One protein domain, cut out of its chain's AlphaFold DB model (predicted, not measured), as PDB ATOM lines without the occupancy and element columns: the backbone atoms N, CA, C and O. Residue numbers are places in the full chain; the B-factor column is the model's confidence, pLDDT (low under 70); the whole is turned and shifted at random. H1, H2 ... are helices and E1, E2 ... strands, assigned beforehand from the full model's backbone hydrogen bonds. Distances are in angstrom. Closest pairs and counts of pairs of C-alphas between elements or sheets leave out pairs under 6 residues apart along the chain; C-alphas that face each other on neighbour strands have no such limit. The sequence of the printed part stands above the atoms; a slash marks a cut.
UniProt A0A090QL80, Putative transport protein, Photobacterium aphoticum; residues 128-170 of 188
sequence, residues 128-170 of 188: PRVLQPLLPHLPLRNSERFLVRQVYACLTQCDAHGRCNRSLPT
ATOM      1  N   PRO A 128     159.816 180.137 142.960       78.56
ATOM      2  CA  PRO A 128     160.018 180.629 144.327       78.56
ATOM      3  C   PRO A 128     159.157 179.915 145.382       78.56
ATOM      4  O   PRO A 128     159.339 180.130 146.578       78.56
ATOM      5  N   ARG A 129     158.196 179.087 144.958       84.88
ATOM      6  CA  ARG A 129     157.188 178.452 145.817       84.88
ATOM      7  C   ARG A 129     157.342 176.930 145.803       84.88
ATOM      8  O   ARG A 129     157.774 176.353 144.817       84.88
ATOM      9  N   VAL A 130     156.916 176.257 146.865       84.94
ATOM     10  CA  VAL A 130     156.740 174.798 146.847       84.94
ATOM     11  C   VAL A 130     155.509 174.428 146.005       84.94
ATOM     12  O   VAL A 130     154.462 175.075 146.106       84.94
ATOM     13  N   LEU A 131     155.629 173.402 145.163       86.75
ATOM     14  CA  LEU A 131     154.502 172.852 144.406       86.75
ATOM     15  C   LEU A 131     153.535 172.134 145.354       86.75
ATOM     16  O   LEU A 131     153.957 171.390 146.238       86.75
ATOM     17  N   GLN A 132     152.236 172.357 145.171       87.81
ATOM     18  CA  GLN A 132     151.222 171.600 145.904       87.81
ATOM     19  C   GLN A 132     151.118 170.155 145.390       87.81
ATOM     20  O   GLN A 132     151.531 169.880 144.261       87.81
ATOM     21  N   PRO A 133     150.547 169.231 146.190       87.38
ATOM     22  CA  PRO A 133     150.256 167.877 145.736       87.38
ATOM     23  C   PRO A 133     149.498 167.889 144.405       87.38
ATOM     24  O   PRO A 133     148.482 168.572 144.271       87.38
ATOM     25  N   LEU A 134     149.996 167.136 143.424       87.31
ATOM     26  CA  LEU A 134     149.470 167.084 142.056       87.31
ATOM     27  C   LEU A 134     148.229 166.179 141.973       87.31
ATOM     28  O   LEU A 134     148.224 165.162 141.285       87.31
ATOM     29  N   LEU A 135     147.186 166.537 142.721       86.31
ATOM     30  CA  LEU A 135     145.953 165.765 142.846       86.31
ATOM     31  C   LEU A 135     144.837 166.393 141.992       86.31
ATOM     32  O   LEU A 135     144.469 167.541 142.252       86.31
ATOM     33  N   PRO A 136     144.254 165.670 141.012       83.75
ATOM     34  CA  PRO A 136     143.261 166.240 140.092       83.75
ATOM     35  C   PRO A 136     141.987 166.762 140.760       83.75
ATOM     36  O   PRO A 136     141.320 167.631 140.212       83.75
ATOM     37  N   HIS A 137     141.638 166.217 141.926       87.38
ATOM     38  CA  HIS A 137     140.418 166.551 142.661       87.38
ATOM     39  C   HIS A 137     140.561 167.793 143.557       87.38
ATOM     40  O   HIS A 137     139.583 168.219 144.165       87.38
ATOM     41  N   LEU A 138     141.763 168.374 143.662       89.50
ATOM     42  CA  LEU A 138     142.002 169.599 144.423       89.50
ATOM     43  C   LEU A 138     142.036 170.828 143.501       89.50
ATOM     44  O   LEU A 138     142.432 170.726 142.338       89.50
ATOM     45  N   PRO A 139     141.685 172.024 144.005       90.25
ATOM     46  CA  PRO A 139     141.880 173.260 143.260       90.25
ATOM     47  C   PRO A 139     143.382 173.558 143.116       90.25
ATOM     48  O   PRO A 139     144.043 174.031 144.040       90.25
ATOM     49  N   LEU A 140     143.926 173.273 141.931       92.00
ATOM     50  CA  LEU A 140     145.328 173.506 141.577       92.00
ATOM     51  C   LEU A 140     145.523 174.869 140.905       92.00
ATOM     52  O   LEU A 140     144.634 175.351 140.198       92.00
ATOM     53  N   ARG A 141     146.707 175.475 141.055       89.81
ATOM     54  CA  ARG A 141     147.104 176.663 140.278       89.81
ATOM     55  C   ARG A 141     147.551 176.253 138.872       89.81
ATOM     56  O   ARG A 141     147.648 175.072 138.551       89.81
ATOM     57  N   ASN A 142     147.822 177.237 138.015       88.94
ATOM     58  CA  ASN A 142     148.158 176.991 136.609       88.94
ATOM     59  C   ASN A 142     149.395 176.094 136.431       88.94
ATOM     60  O   ASN A 142     149.383 175.231 135.559       88.94
ATOM     61  N   SER A 143     150.426 176.261 137.266       88.69
ATOM     62  CA  SER A 143     151.660 175.468 137.211       88.69
ATOM     63  C   SER A 143     151.397 173.986 137.506       88.69
ATOM     64  O   SER A 143     151.733 173.121 136.702       88.69
ATOM     65  N   GLU A 144     150.732 173.686 138.622       90.62
ATOM     66  CA  GLU A 144     150.378 172.322 139.016       90.62
ATOM     67  C   GLU A 144     149.377 171.696 138.040       90.62
ATOM     68  O   GLU A 144     149.533 170.539 137.656       90.62
ATOM     69  N   ARG A 145     148.389 172.467 137.570       90.44
ATOM     70  CA  ARG A 145     147.421 172.004 136.566       90.44
ATOM     71  C   ARG A 145     148.107 171.636 135.251       90.44
ATOM     72  O   ARG A 145     147.735 170.644 134.629       90.44
ATOM     73  N   PHE A 146     149.112 172.411 134.838       87.94
ATOM     74  CA  PHE A 146     149.917 172.092 133.663       87.94
ATOM     75  C   PHE A 146     150.647 170.756 133.841       87.94
ATOM     76  O   PHE A 146     150.541 169.902 132.966       87.94
ATOM     77  N   LEU A 147     151.317 170.541 134.978       85.38
ATOM     78  CA  LEU A 147     152.020 169.286 135.266       85.38
ATOM     79  C   LEU A 147     151.070 168.084 135.294       85.38
ATOM     80  O   LEU A 147     151.321 167.099 134.604       85.38
ATOM     81  N   VAL A 148     149.951 168.189 136.017       88.12
ATOM     82  CA  VAL A 148     148.909 167.149 136.058       88.12
ATOM     83  C   VAL A 148     148.444 166.811 134.645       88.12
ATOM     84  O   VAL A 148     148.426 165.645 134.267       88.12
ATOM     85  N   ARG A 149     148.163 167.815 133.808       86.31
ATOM     86  CA  ARG A 149     147.769 167.577 132.415       86.31
ATOM     87  C   ARG A 149     148.831 166.806 131.621       86.31
ATOM     88  O   ARG A 149     148.453 165.931 130.853       86.31
ATOM     89  N   GLN A 150     150.124 167.098 131.788       83.19
ATOM     90  CA  GLN A 150     151.190 166.371 131.075       83.19
ATOM     91  C   GLN A 150     151.294 164.901 131.507       83.19
ATOM     92  O   GLN A 150     151.530 164.030 130.666       83.19
ATOM     93  N   VAL A 151     151.084 164.622 132.796       81.31
ATOM     94  CA  VAL A 151     151.080 163.256 133.338       81.31
ATOM     95  C   VAL A 151     149.878 162.471 132.809       81.31
ATOM     96  O   VAL A 151     150.048 161.405 132.225       81.31
ATOM     97  N   TYR A 152     148.667 163.022 132.928       78.56
ATOM     98  CA  TYR A 152     147.436 162.339 132.506       78.56
ATOM     99  C   TYR A 152     147.250 162.267 130.986       78.56
ATOM    100  O   TYR A 152     146.521 161.407 130.504       78.56
ATOM    101  N   ALA A 153     147.924 163.122 130.213       80.88
ATOM    102  CA  ALA A 153     147.979 162.996 128.757       80.88
ATOM    103  C   ALA A 153     148.930 161.876 128.285       80.88
ATOM    104  O   ALA A 153     149.125 161.726 127.080       80.88
ATOM    105  N   CYS A 154     149.553 161.124 129.207       71.94
ATOM    106  CA  CYS A 154     150.558 160.099 128.915       71.94
ATOM    107  C   CYS A 154     151.707 160.617 128.033       71.94
ATOM    108  O   CYS A 154     152.314 159.842 127.297       71.94
ATOM    109  N   LEU A 155     152.006 161.923 128.101       72.94
ATOM    110  CA  LEU A 155     153.133 162.584 127.418       72.94
ATOM    111  C   LEU A 155     154.437 162.476 128.225       72.94
ATOM    112  O   LEU A 155     155.512 162.890 127.781       72.94
ATOM    113  N   THR A 156     154.328 161.911 129.425       69.06
ATOM    114  CA  THR A 156     155.431 161.591 130.321       69.06
ATOM    115  C   THR A 156     155.205 160.189 130.888       69.06
ATOM    116  O   THR A 156     154.090 159.846 131.272       69.06
ATOM    117  N   GLN A 157     156.247 159.363 130.903       70.75
ATOM    118  CA  GLN A 157     156.255 158.044 131.539       70.75
ATOM    119  C   GLN A 157     157.288 158.069 132.657       70.75
ATOM    120  O   GLN A 157     158.406 158.512 132.413       70.75
ATOM    121  N   CYS A 158     156.945 157.593 133.852       71.19
ATOM    122  CA  CYS A 158     157.897 157.485 134.956       71.19
ATOM    123  C   CYS A 158     158.125 156.012 135.302       71.19
ATOM    124  O   CYS A 158     157.170 155.240 135.391       71.19
ATOM    125  N   ASP A 159     159.388 155.619 135.459       75.94
ATOM    126  CA  ASP A 159     159.742 154.263 135.876       75.94
ATOM    127  C   ASP A 159     159.543 154.054 137.391       75.94
ATOM    128  O   ASP A 159     159.298 154.996 138.149       75.94
ATOM    129  N   ALA A 160     159.679 152.806 137.854       77.75
ATOM    130  CA  ALA A 160     159.575 152.453 139.276       77.75
ATOM    131  C   ALA A 160     160.649 153.122 140.163       77.75
ATOM    132  O   ALA A 160     160.540 153.102 141.386       77.75
ATOM    133  N   HIS A 161     161.677 153.721 139.557       73.38
ATOM    134  CA  HIS A 161     162.744 154.456 140.232       73.38
ATOM    135  C   HIS A 161     162.530 155.980 140.186       73.38
ATOM    136  O   HIS A 161     163.409 156.728 140.609       73.38
ATOM    137  N   GLY A 162     161.380 156.454 139.691       70.31
ATOM    138  CA  GLY A 162     161.024 157.873 139.640       70.31
ATOM    139  C   GLY A 162     161.671 158.660 138.495       70.31
ATOM    140  O   GLY A 162     161.600 159.888 138.487       70.31
ATOM    141  N   ARG A 163     162.295 157.998 137.513       72.19
ATOM    142  CA  ARG A 163     162.855 158.657 136.324       72.19
ATOM    143  C   ARG A 163     161.753 158.866 135.298       72.19
ATOM    144  O   ARG A 163     161.193 157.897 134.790       72.19
ATOM    145  N   CYS A 164     161.458 160.125 134.985       67.50
ATOM    146  CA  CYS A 164     160.426 160.482 134.020       67.50
ATOM    147  C   CYS A 164     161.024 160.782 132.640       67.50
ATOM    148  O   CYS A 164     161.840 161.691 132.488       67.50
ATOM    149  N   ASN A 165     160.580 160.041 131.629       69.12
ATOM    150  CA  ASN A 165     160.935 160.217 130.228       69.12
ATOM    151  C   ASN A 165     159.767 160.844 129.465       69.12
ATOM    152  O   ASN A 165     158.598 160.581 129.751       69.12
ATOM    153  N   ARG A 166     160.080 161.653 128.450       63.53
ATOM    154  CA  ARG A 166     159.074 162.139 127.505       63.53
ATOM    155  C   ARG A 166     158.676 160.984 126.593       63.53
ATOM    156  O   ARG A 166     159.499 160.504 125.818       63.53
ATOM    157  N   SER A 167     157.420 160.566 126.648       62.34
ATOM    158  CA  SER A 167     156.846 159.741 125.590       62.34
ATOM    159  C   SER A 167     156.587 160.667 124.406       62.34
ATOM    160  O   SER A 167     155.681 161.499 124.415       62.34
ATOM    161  N   LEU A 168     157.425 160.574 123.373       53.59
ATOM    162  CA  LEU A 168     157.003 161.056 122.064       53.59
ATOM    163  C   LEU A 168     155.774 160.222 121.689       53.59
ATOM    164  O   LEU A 168     155.860 158.994 121.761       53.59
ATOM    165  N   PRO A 169     154.631 160.832 121.332       49.44
ATOM    166  CA  PRO A 169     153.522 160.056 120.816       49.44
ATOM    167  C   PRO A 169     154.016 159.396 119.529       49.44
ATOM    168  O   PRO A 169     154.207 160.056 118.510       49.44
ATOM    169  N   THR A 170     154.277 158.092 119.571       44.28
ATOM    170  CA  THR A 170     154.383 157.302 118.353       44.28
ATOM    171  C   THR A 170     152.989 157.350 117.740       44.28
ATOM    172  O   THR A 170     152.080 156.663 118.200       44.28
TER     173      THR A 170
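AT A GLANCE: This is residues 128 to 170 of the 188 residues of the protein "Putative transport protein" of Photobacterium aphoticum (UniProt A0A090QL80). This is a chain with little regular structure: one helix, H1, has a small two-stranded hairpin, E1 and E2, beyond its last residues and a looping stretch with no named element, residues 128 to 141, before its first. The printed part has 43 residues, 17 of them in named elements, in the order H1, E1, E2; the class is mixed. It is loose, with a radius of gyration of the C-alphas of 11.6 A and spans of 31 by 21 by 20 A.

HOW THE PARTS SIT: Look first at the hairpin of E1, residues 156 to 158, and E2, residues 164 to 166, antiparallel at 152 degrees; N 157 and O 165, 2.9 A apart, are within hydrogen-bond range. Next find H1, residues 142 to 152, whose O i to N i+4 pairs are all within range. The closest C-alphas of H1 and E1, those of Gln 150 and Thr 156, are 6.4 A apart; H1 and E2 are apart.

IN THESE COORDINATES: Find C-alpha 142 at (148.158, 176.991, 136.609); H1 runs 15.2 A from there. E1 measures 6.7 A; E2, 6.9 A, ends at C-alpha 166, (159.074, 162.139, 127.505).

THE WHOLE: The farthest C-alphas, Pro 128 and Thr 170, are 35.4 A apart. The printed part has no cut, and both links are tight. Look for pLDDT under 70 at residue 156 and residues 164 to 170.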